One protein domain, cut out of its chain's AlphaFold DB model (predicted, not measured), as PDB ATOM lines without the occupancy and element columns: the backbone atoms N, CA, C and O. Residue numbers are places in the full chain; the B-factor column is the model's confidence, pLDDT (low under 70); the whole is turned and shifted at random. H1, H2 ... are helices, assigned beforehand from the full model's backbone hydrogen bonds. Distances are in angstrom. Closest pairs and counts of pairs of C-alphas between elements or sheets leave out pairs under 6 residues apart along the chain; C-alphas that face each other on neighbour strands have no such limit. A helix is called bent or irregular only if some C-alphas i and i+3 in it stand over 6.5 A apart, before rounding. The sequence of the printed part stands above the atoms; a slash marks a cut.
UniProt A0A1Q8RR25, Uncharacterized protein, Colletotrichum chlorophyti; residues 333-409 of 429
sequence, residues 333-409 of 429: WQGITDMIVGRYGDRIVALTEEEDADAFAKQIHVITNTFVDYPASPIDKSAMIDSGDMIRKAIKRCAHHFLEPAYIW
ATOM      1  N   TRP A 333     182.104 203.743 181.139       96.69
ATOM      2  CA  TRP A 333     181.884 202.596 182.021       96.69
ATOM      3  C   TRP A 333     180.407 202.362 182.335       96.69
ATOM      4  O   TRP A 333     180.003 201.208 182.455       96.69
ATOM      5  N   GLN A 334     179.607 203.428 182.437       94.62
ATOM      6  CA  GLN A 334     178.171 203.304 182.667       94.62
ATOM      7  C   GLN A 334     177.462 202.747 181.424       94.62
ATOM      8  O   GLN A 334     176.674 201.818 181.546       94.62
ATOM      9  N   GLY A 335     177.822 203.195 180.217       95.12
ATOM     10  CA  GLY A 335     177.315 202.599 178.978       95.12
ATOM     11  C   GLY A 335     177.689 201.117 178.818       95.12
ATOM     12  O   GLY A 335     176.903 200.321 178.302       95.12
ATOM     13  N   ILE A 336     178.865 200.701 179.300       97.38
ATOM     14  CA  ILE A 336     179.255 199.281 179.320       97.38
ATOM     15  C   ILE A 336     178.367 198.473 180.268       97.38
ATOM     16  O   ILE A 336     177.890 197.402 179.880       97.38
ATOM     17  N   THR A 337     178.131 198.956 181.492       96.94
ATOM     18  CA  THR A 337     177.242 198.255 182.427       96.94
ATOM     19  C   THR A 337     175.802 198.229 181.914       96.94
ATOM     20  O   THR A 337     175.157 197.188 182.033       96.94
ATOM     21  N   ASP A 338     175.335 199.281 181.235       95.56
ATOM     22  CA  ASP A 338     174.021 199.322 180.576       95.56
ATOM     23  C   ASP A 338     173.862 198.254 179.504       95.56
ATOM     24  O   ASP A 338     172.846 197.565 179.459       95.56
ATOM     25  N   MET A 339     174.864 198.079 178.642       96.38
ATOM     26  CA  MET A 339     174.812 197.045 177.609       96.38
ATOM     27  C   MET A 339     174.754 195.640 178.217       96.38
ATOM     28  O   MET A 339     174.029 194.782 177.708       96.38
ATOM     29  N   ILE A 340     175.484 195.402 179.310       96.19
ATOM     30  CA  ILE A 340     175.471 194.119 180.025       96.19
ATOM     31  C   ILE A 340     174.093 193.887 180.661       96.19
ATOM     32  O   ILE A 340     173.471 192.851 180.411       96.19
ATOM     33  N   VAL A 341     173.588 194.849 181.439       95.00
ATOM     34  CA  VAL A 341     172.285 194.744 182.115       95.00
ATOM     35  C   VAL A 341     171.154 194.636 181.096       95.00
ATOM     36  O   VAL A 341     170.347 193.716 181.187       95.00
ATOM     37  N   GLY A 342     171.131 195.484 180.069       94.12
ATOM     38  CA  GLY A 342     170.115 195.448 179.018       94.12
ATOM     39  C   GLY A 342     170.138 194.160 178.190       94.12
ATOM     40  O   GLY A 342     169.100 193.720 177.693       94.12
ATOM     41  N   ARG A 343     171.297 193.503 178.047       92.88
ATOM     42  CA  ARG A 343     171.389 192.218 177.338       92.88
ATOM     43  C   ARG A 343     170.908 191.040 178.181       92.88
ATOM     44  O   ARG A 343     170.281 190.132 177.624       92.88
ATOM     45  N   TYR A 344     171.254 191.012 179.468       92.38
ATOM     46  CA  TYR A 344     171.118 189.815 180.304       92.38
ATOM     47  C   TYR A 344     170.080 189.928 181.425       92.38
ATOM     48  O   TYR A 344     169.497 188.907 181.774       92.38
ATOM     49  N   GLY A 345     169.814 191.122 181.956       92.06
ATOM     50  CA  GLY A 345     168.996 191.352 183.153       92.06
ATOM     51  C   GLY A 345     167.611 190.711 183.081       92.06
ATOM     52  O   GLY A 345     167.343 189.757 183.811       92.06
ATOM     53  N   ASP A 346     166.764 191.158 182.151       92.19
ATOM     54  CA  ASP A 346     165.393 190.639 181.998       92.19
ATOM     55  C   ASP A 346     165.358 189.135 181.696       92.19
ATOM     56  O   ASP A 346     164.448 188.419 182.107       92.19
ATOM     57  N   ARG A 347     166.376 188.628 180.991       90.50
ATOM     58  CA  ARG A 347     166.474 187.204 180.647       90.50
ATOM     59  C   ARG A 347     166.826 186.352 181.856       90.50
ATOM     60  O   ARG A 347     166.298 185.256 181.980       90.50
ATOM     61  N   ILE A 348     167.700 186.835 182.738       90.31
ATOM     62  CA  ILE A 348     168.009 186.154 184.000       90.31
ATOM     63  C   ILE A 348     166.744 186.072 184.856       90.31
ATOM     64  O   ILE A 348     166.461 185.006 185.389       90.31
ATOM     65  N   VAL A 349     165.954 187.148 184.926       90.88
ATOM     66  CA  VAL A 349     164.665 187.136 185.638       90.88
ATOM     67  C   VAL A 349     163.715 186.108 185.020       90.88
ATOM     68  O   VAL A 349     163.243 185.223 185.728       90.88
ATOM     69  N   ALA A 350     163.522 186.133 183.699       90.75
ATOM     70  CA  ALA A 350     162.673 185.157 183.013       90.75
ATOM     71  C   ALA A 350     163.130 183.701 183.240       90.75
ATOM     72  O   ALA A 350     162.304 182.815 183.429       90.75
ATOM     73  N   LEU A 351     164.443 183.448 183.286       92.06
ATOM     74  CA  LEU A 351     165.003 182.126 183.582       92.06
ATOM     75  C   LEU A 351     164.703 181.652 185.010       92.06
ATOM     76  O   LEU A 351     164.603 180.449 185.226       92.06
ATOM     77  N   THR A 352     164.570 182.559 185.984       92.31
ATOM     78  CA  THR A 352     164.204 182.180 187.363       92.31
ATOM     79  C   THR A 352     162.742 181.766 187.512       92.31
ATOM     80  O   THR A 352     162.403 181.099 188.487       92.31
ATOM     81  N   GLU A 353     161.899 182.136 186.549       93.38
ATOM     82  CA  GLU A 353     160.470 181.813 186.510       93.38
ATOM     83  C   GLU A 353     160.162 180.607 185.603       93.38
ATOM     84  O   GLU A 353     159.025 180.142 185.561       93.38
ATOM     85  N   GLU A 354     161.157 180.087 184.876       94.88
ATOM     86  CA  GLU A 354     160.989 178.971 183.943       94.88
ATOM     87  C   GLU A 354     161.059 177.615 184.662       94.88
ATOM     88  O   GLU A 354     162.116 177.194 185.139       94.88
ATOM     89  N   GLU A 355     159.928 176.909 184.704       94.75
ATOM     90  CA  GLU A 355     159.804 175.595 185.345       94.75
ATOM     91  C   GLU A 355     160.106 174.427 184.386       94.75
ATOM     92  O   GLU A 355     160.480 173.341 184.841       94.75
ATOM     93  N   ASP A 356     159.965 174.615 183.065       97.00
ATOM     94  CA  ASP A 356     160.236 173.561 182.085       97.00
ATOM     95  C   ASP A 356     161.738 173.464 181.781       97.00
ATOM     96  O   ASP A 356     162.359 174.380 181.238       97.00
ATOM     97  N   ALA A 357     162.338 172.316 182.099       95.56
ATOM     98  CA  ALA A 357     163.781 172.117 181.977       95.56
ATOM     99  C   ALA A 357     164.297 172.251 180.529       95.56
ATOM    100  O   ALA A 357     165.403 172.756 180.308       95.56
ATOM    101  N   ASP A 358     163.507 171.822 179.539       95.50
ATOM    102  CA  ASP A 358     163.884 171.920 178.128       95.50
ATOM    103  C   ASP A 358     163.797 173.367 177.627       95.50
ATOM    104  O   ASP A 358     164.665 173.819 176.871       95.50
ATOM    105  N   ALA A 359     162.767 174.111 178.034       93.56
ATOM    106  CA  ALA A 359     162.630 175.535 177.765       93.56
ATOM    107  C   ALA A 359     163.758 176.332 178.432       93.56
ATOM    108  O   ALA A 359     164.422 177.114 177.745       93.56
ATOM    109  N   PHE A 360     164.066 176.053 179.702       93.94
ATOM    110  CA  PHE A 360     165.189 176.648 180.430       93.94
ATOM    111  C   PHE A 360     166.508 176.451 179.672       93.94
ATOM    112  O   PHE A 360     167.209 177.414 179.345       93.94
ATOM    113  N   ALA A 361     166.827 175.205 179.300       93.06
ATOM    114  CA  ALA A 361     168.047 174.891 178.560       93.06
ATOM    115  C   ALA A 361     168.100 175.601 177.196       93.06
ATOM    116  O   ALA A 361     169.137 176.156 176.818       93.06
ATOM    117  N   LYS A 362     166.984 175.643 176.454       91.88
ATOM    118  CA  LYS A 362     166.898 176.370 175.175       91.88
ATOM    119  C   LYS A 362     167.162 177.861 175.352       91.88
ATOM    120  O   LYS A 362     167.905 178.426 174.553       91.88
ATOM    121  N   GLN A 363     166.599 178.494 176.381       90.31
ATOM    122  CA  GLN A 363     166.816 179.917 176.647       90.31
ATOM    123  C   GLN A 363     168.294 180.222 176.942       90.31
ATOM    124  O   GLN A 363     168.851 181.163 176.367       90.31
ATOM    125  N   ILE A 364     168.965 179.380 177.739       90.06
ATOM    126  CA  ILE A 364     170.413 179.482 177.977       90.06
ATOM    127  C   ILE A 364     171.195 179.359 176.665       90.06
ATOM    128  O   ILE A 364     172.053 180.196 176.368       90.06
ATOM    129  N   HIS A 365     170.885 178.354 175.843       89.81
ATOM    130  CA  HIS A 365     171.548 178.149 174.555       89.81
ATOM    131  C   HIS A 365     171.341 179.318 173.586       89.81
ATOM    132  O   HIS A 365     172.290 179.733 172.927       89.81
ATOM    133  N   VAL A 366     170.144 179.905 173.525       88.38
ATOM    134  CA  VAL A 366     169.859 181.075 172.672       88.38
ATOM    135  C   VAL A 366     170.781 182.253 172.999       88.38
ATOM    136  O   VAL A 366     171.200 182.979 172.100       88.38
ATOM    137  N   ILE A 367     171.117 182.451 174.273       87.00
ATOM    138  CA  ILE A 367     171.969 183.563 174.706       87.00
ATOM    139  C   ILE A 367     173.448 183.224 174.498       87.00
ATOM    140  O   ILE A 367     174.206 184.040 173.972       87.00
ATOM    141  N   THR A 368     173.851 182.013 174.883       88.31
ATOM    142  CA  THR A 368     175.263 181.618 174.993       88.31
ATOM    143  C   THR A 368     175.864 181.092 173.690       88.31
ATOM    144  O   THR A 368     177.052 181.305 173.451       88.31
ATOM    145  N   ASN A 369     175.070 180.485 172.798       89.81
ATOM    146  CA  ASN A 369     175.575 179.904 171.544       89.81
ATOM    147  C   ASN A 369     176.195 180.948 170.610       89.81
ATOM    148  O   ASN A 369     177.045 180.598 169.800       89.81
ATOM    149  N   THR A 370     175.836 182.226 170.762       90.38
ATOM    150  CA  THR A 370     176.475 183.348 170.049       90.38
ATOM    151  C   THR A 370     177.992 183.391 170.280       90.38
ATOM    152  O   THR A 370     178.739 183.859 169.426       90.38
ATOM    153  N   PHE A 371     178.459 182.881 171.422       92.50
ATOM    154  CA  PHE A 371     179.870 182.870 171.799       92.50
ATOM    155  C   PHE A 371     180.541 181.510 171.597       92.50
ATOM    156  O   PHE A 371     181.743 181.393 171.840       92.50
ATOM    157  N   VAL A 372     179.811 180.482 171.161       90.19
ATOM    158  CA  VAL A 372     180.356 179.143 170.915       90.19
ATOM    159  C   VAL A 372     180.762 179.031 169.448       90.19
ATOM    160  O   VAL A 372     179.964 179.260 168.548       90.19
ATOM    161  N   ASP A 373     182.022 178.668 169.217       86.81
ATOM    162  CA  ASP A 373     182.555 178.434 167.874       86.81
ATOM    163  C   ASP A 373     182.323 176.964 167.509       86.81
ATOM    164  O   ASP A 373     183.054 176.079 167.964       86.81
ATOM    165  N   TYR A 374     181.226 176.696 166.798       82.56
ATOM    166  CA  TYR A 374     180.842 175.338 166.420       82.56
ATOM    167  C   TYR A 374     181.634 174.844 165.201       82.56
ATOM    168  O   TYR A 374     181.945 175.629 164.307       82.56
ATOM    169  N   PRO A 375     181.916 173.531 165.108       75.25
ATOM    170  CA  PRO A 375     182.724 172.989 164.021       75.25
ATOM    171  C   PRO A 375     182.107 173.240 162.636       75.25
ATOM    172  O   PRO A 375     180.912 173.010 162.436       75.25
ATOM    173  N   ALA A 376     182.938 173.645 161.668       71.75
ATOM    174  CA  ALA A 376     182.509 173.959 160.302       71.75
ATOM    175  C   ALA A 376     182.042 172.722 159.516       71.75
ATOM    176  O   ALA A 376     181.210 172.837 158.614       71.75
ATOM    177  N   SER A 377     182.550 171.531 159.856       67.31
ATOM    178  CA  SER A 377     182.150 170.274 159.226       67.31
ATOM    179  C   SER A 377     181.868 169.147 160.233       67.31
ATOM    180  O   SER A 377     182.381 169.141 161.352       67.31
ATOM    181  N   PRO A 378     181.094 168.114 159.844       63.28
ATOM    182  CA  PRO A 378     180.904 166.914 160.660       63.28
ATOM    183  C   PRO A 378     182.202 166.138 160.947       63.28
ATOM    184  O   PRO A 378     182.245 165.393 161.919       63.28
ATOM    185  N   ILE A 379     183.249 166.315 160.131       58.75
ATOM    186  CA  ILE A 379     184.568 165.685 160.312       58.75
ATOM    187  C   ILE A 379     185.333 166.376 161.452       58.75
ATOM    188  O   ILE A 379     185.976 165.696 162.254       58.75
ATOM    189  N   ASP A 380     185.145 167.688 161.631       58.72
ATOM    190  CA  ASP A 380     185.689 168.451 162.762       58.72
ATOM    191  C   ASP A 380     185.055 168.048 164.107       58.72
ATOM    192  O   ASP A 380     185.638 168.271 165.167       58.72
ATOM    193  N   LYS A 381     183.894 167.372 164.097       53.38
ATOM    194  CA  LYS A 381     183.297 166.807 165.321       53.38
ATOM    195  C   LYS A 381     184.169 165.717 165.950       53.38
ATOM    196  O   LYS A 381     184.151 165.562 167.165       53.38
ATOM    197  N   SER A 382     184.960 164.991 165.152       51.34
ATOM    198  CA  SER A 382     185.940 164.015 165.659       51.34
ATOM    199  C   SER A 382     187.162 164.673 166.317       51.34
ATOM    200  O   SER A 382     187.844 164.031 167.113       51.34
ATOM    201  N   ALA A 383     187.387 165.969 166.057       51.53
ATOM    202  CA  ALA A 383     188.385 166.803 166.721       51.53
ATOM    203  C   ALA A 383     187.851 167.480 168.003       51.53
ATOM    204  O   ALA A 383     188.611 168.178 168.673       51.53
ATOM    205  N   MET A 384     186.596 167.220 168.422       54.84
ATOM    206  CA  MET A 384     186.044 167.628 169.733       54.84
ATOM    207  C   MET A 384     186.656 166.858 170.922       54.84
ATOM    208  O   MET A 384     186.002 166.617 171.937       54.84
ATOM    209  N   ILE A 385     187.928 166.480 170.814       53.91
ATOM    210  CA  ILE A 385     188.706 165.820 171.865       53.91
ATOM    211  C   ILE A 385     188.910 166.773 173.063       53.91
ATOM    212  O   ILE A 385     189.135 166.303 174.174       53.91
ATOM    213  N   ASP A 386     188.737 168.092 172.881       63.38
ATOM    214  CA  ASP A 386     188.777 169.086 173.964       63.38
ATOM    215  C   ASP A 386     187.542 170.011 173.972       63.38
ATOM    216  O   ASP A 386     187.613 171.222 173.742       63.38
ATOM    217  N   SER A 387     186.368 169.432 174.248       71.12
ATOM    218  CA  SER A 387     185.137 170.197 174.510       71.12
ATOM    219  C   SER A 387     185.307 171.209 175.654       71.12
ATOM    220  O   SER A 387     184.668 172.261 175.647       71.12
ATOM    221  N   GLY A 388     186.216 170.934 176.598       79.00
ATOM    222  CA  GLY A 388     186.566 171.835 177.689       79.00
ATOM    223  C   GLY A 388     187.220 173.130 177.207       79.00
ATOM    224  O   GLY A 388     186.838 174.208 177.660       79.00
ATOM    225  N   ASP A 389     188.171 173.066 176.274       83.06
ATOM    226  CA  ASP A 389     188.826 174.253 175.712       83.06
ATOM    227  C   ASP A 389     187.882 175.117 174.881       83.06
ATOM    228  O   ASP A 389     187.886 176.344 175.010       83.06
ATOM    229  N   MET A 390     187.015 174.484 174.088       84.62
ATOM    230  CA  MET A 390     185.973 175.190 173.345       84.62
ATOM    231  C   MET A 390     185.058 175.982 174.290       84.62
ATOM    232  O   MET A 390     184.817 177.169 174.057       84.62
ATOM    233  N   ILE A 391     184.596 175.353 175.378       85.75
ATOM    234  CA  ILE A 391     183.749 176.000 176.388       85.75
ATOM    235  C   ILE A 391     184.513 177.132 177.085       85.75
ATOM    236  O   ILE A 391     183.999 178.244 177.161       85.75
ATOM    237  N   ARG A 392     185.760 176.910 177.524       89.81
ATOM    238  CA  ARG A 392     186.583 177.962 178.156       89.81
ATOM    239  C   ARG A 392     186.754 179.185 177.251       89.81
ATOM    240  O   ARG A 392     186.617 180.316 177.713       89.81
ATOM    241  N   LYS A 393     187.022 178.976 175.957       92.31
ATOM    242  CA  LYS A 393     187.120 180.058 174.964       92.31
ATOM    243  C   LYS A 393     185.786 180.778 174.766       92.31
ATOM    244  O   LYS A 393     185.787 182.000 174.628       92.31
ATOM    245  N   ALA A 394     184.669 180.051 174.767       92.88
ATOM    246  CA  ALA A 394     183.336 180.636 174.649       92.88
ATOM    247  C   ALA A 394     182.979 181.512 175.857       92.88
ATOM    248  O   ALA A 394     182.558 182.649 175.662       92.88
ATOM    249  N   ILE A 395     183.228 181.033 177.082       92.62
ATOM    250  CA  ILE A 395     183.013 181.820 178.305       92.62
ATOM    251  C   ILE A 395     183.863 183.092 178.255       92.62
ATOM    252  O   ILE A 395     183.333 184.180 178.441       92.62
ATOM    253  N   LYS A 396     185.149 182.987 177.890       94.25
ATOM    254  CA  LYS A 396     186.023 184.162 177.765       94.25
ATOM    255  C   LYS A 396     185.498 185.186 176.754       94.25
ATOM    256  O   LYS A 396     185.504 186.378 177.041       94.25
ATOM    257  N   ARG A 397     185.029 184.738 175.582       95.12
ATOM    258  CA  ARG A 397     184.408 185.628 174.584       95.12
ATOM    259  C   ARG A 397     183.155 186.303 175.134       95.12
ATOM    260  O   ARG A 397     182.994 187.496 174.919       95.12
ATOM    261  N   CYS A 398     182.301 185.556 175.833       93.69
ATOM    262  CA  CYS A 398     181.083 186.076 176.452       93.69
ATOM    263  C   CYS A 398     181.401 187.144 177.507       93.69
ATOM    264  O   CYS A 398     180.900 188.262 177.408       93.69
ATOM    265  N   ALA A 399     182.280 186.821 178.459       93.81
ATOM    266  CA  ALA A 399     182.654 187.698 179.564       93.81
ATOM    267  C   ALA A 399     183.344 188.987 179.085       93.81
ATOM    268  O   ALA A 399     183.137 190.054 179.653       93.81
ATOM    269  N   HIS A 400     184.149 188.911 178.021       95.69
ATOM    270  CA  HIS A 400     184.909 190.062 177.530       95.69
ATOM    271  C   HIS A 400     184.163 190.887 176.475       95.69
ATOM    272  O   HIS A 400     184.570 192.012 176.207       95.69
ATOM    273  N   HIS A 401     183.081 190.373 175.878       95.38
ATOM    274  CA  HIS A 401     182.450 190.971 174.695       95.38
ATOM    275  C   HIS A 401     182.153 192.471 174.844       95.38
ATOM    276  O   HIS A 401     182.523 193.263 173.980       95.38
ATOM    277  N   PHE A 402     181.523 192.863 175.953       96.06
ATOM    278  CA  PHE A 402     181.168 194.260 176.226       96.06
ATOM    279  C   PHE A 402     182.337 195.097 176.765       96.06
ATOM    280  O   PHE A 402     182.256 196.322 176.788       96.06
ATOM    281  N   LEU A 403     183.434 194.450 177.160       96.88
ATOM    282  CA  LEU A 403     184.650 195.086 177.664       96.88
ATOM    283  C   LEU A 403     185.678 195.375 176.564       96.88
ATOM    284  O   LEU A 403     186.545 196.228 176.758       96.88
ATOM    285  N   GLU A 404     185.583 194.718 175.402       95.25
ATOM    286  CA  GLU A 404     186.492 194.936 174.267       95.25
ATOM    287  C   GLU A 404     186.635 196.428 173.883       95.25
ATOM    288  O   GLU A 404     187.774 196.887 173.743       95.25
ATOM    289  N   PRO A 405     185.557 197.243 173.797       93.12
ATOM    290  CA  PRO A 405     185.686 198.669 173.482       93.12
ATOM    291  C   PRO A 405     186.444 199.483 174.540       93.12
ATOM    292  O   PRO A 405     187.066 200.483 174.199       93.12
ATOM    293  N   ALA A 406     186.420 199.073 175.812       95.06
ATOM    294  CA  ALA A 406     187.231 199.699 176.856       95.06
ATOM    295  C   ALA A 406     188.695 199.257 176.768       95.06
ATOM    296  O   ALA A 406     189.607 200.063 176.960       95.06
ATOM    297  N   TYR A 407     188.923 197.975 176.473       95.19
ATOM    298  CA  TYR A 407     190.236 197.339 176.522       95.19
ATOM    299  C   TYR A 407     191.243 197.933 175.529       95.19
ATOM    300  O   TYR A 407     192.444 197.976 175.813       95.19
ATOM    301  N   ILE A 408     190.784 198.466 174.390       94.31
ATOM    302  CA  ILE A 408     191.664 199.162 173.431       94.31
ATOM    303  C   ILE A 408     192.373 200.373 174.064       94.31
ATOM    304  O   ILE A 408     193.505 200.698 173.696       94.31
ATOM    305  N   TRP A 409     191.752 200.991 175.073       93.25
ATOM    306  CA  TRP A 409     192.271 202.154 175.793       93.25
ATOM    307  C   TRP A 409     193.099 201.783 177.028       93.25
ATOM    308  O   TRP A 409     193.528 202.678 177.747       93.25
TER     309      TRP A 409
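This is residues 333 to 409 of the 429 residues of an uncharacterized protein of Colletotrichum chlorophyti (UniProt A0A1Q8RR25). This is a loose, flat frame of helices with few contacts: H1 and H2 make an open U, close to each other only near its turn, and the later residues of H3 cross the far end of H2 and lead to short H4, which comes back near the start of H1. Residues 376 to 382 stick out from the frame, and H3 turns sharply near residue 387. The printed part has 77 residues, with four named helices in the order H1, H2, H3, H4 and no named strand; the class is all helix. It is loose, with a radius of gyration of the C-alphas of 15.4 A, and spans 44 by 42 by 17 A.

Find C-alpha 333 at (181.884, 202.596, 182.021); from there H1 runs through residues 333 to 352, 27.5 A from first to last C-alpha. It has a kink of 33 degrees near residue 340 and is irregular: C-alphas 343 and 346 are 7.8 A apart. Next, H2 takes residues 357 to 371, 21.9 A long, from C-alpha 357 at (163.781, 172.117, 181.977). H2 is neither bent nor irregular, but only just: C-alphas 367 and 370 are 6.5 A apart. H3, residues 380 to 400, is 26.2 A long, with a kink of 83 degrees near residue 387; it is irregular, with C-alphas 385 and 388 at 8.6 A. Last comes H4, residues 404 to 407, ending at C-alpha 407 at (190.236, 197.339, 176.522).

Look first at H1 and H2, which are close but not clearly touching; their closest C-alphas, of Leu 351 and Phe 360, are 6.3 A apart. They run opposite ways at a shallow tilt of 22 degrees. Residues 368 to 371 of H2 touch residues 394 to 398 of H3, with the closest C-alphas, of Phe 371 and Ala 394, at 5.0 A. These two helices are about perpendicular, at 81 degrees. H3 and H4 meet only through their link. H1 and H4 are close but not clearly touching, with the C-alphas of Trp 333 and Ala 406 at 8.0 A. H1 and H3 are apart, and so are H2 and H4. O i to N i+4 pairs are within hydrogen-bond range in 14 of 16 cases in H1, 9 of 11 in H2 and 11 of 17 in H3; H4 is too short for such a pair.

The two C-alphas farthest apart are those of Gln 334 and Ile 379, at 44.2 A. The printed part has no cut. The links H1 to H2 and H3 to H4 are tight, and H2 to H3 is short. Residues 376 to 382, of which 380 to 382 belong to H3, stand free. The mean pLDDT of the printed part is 87.1; look to residues 377 to 386 for the values under 70.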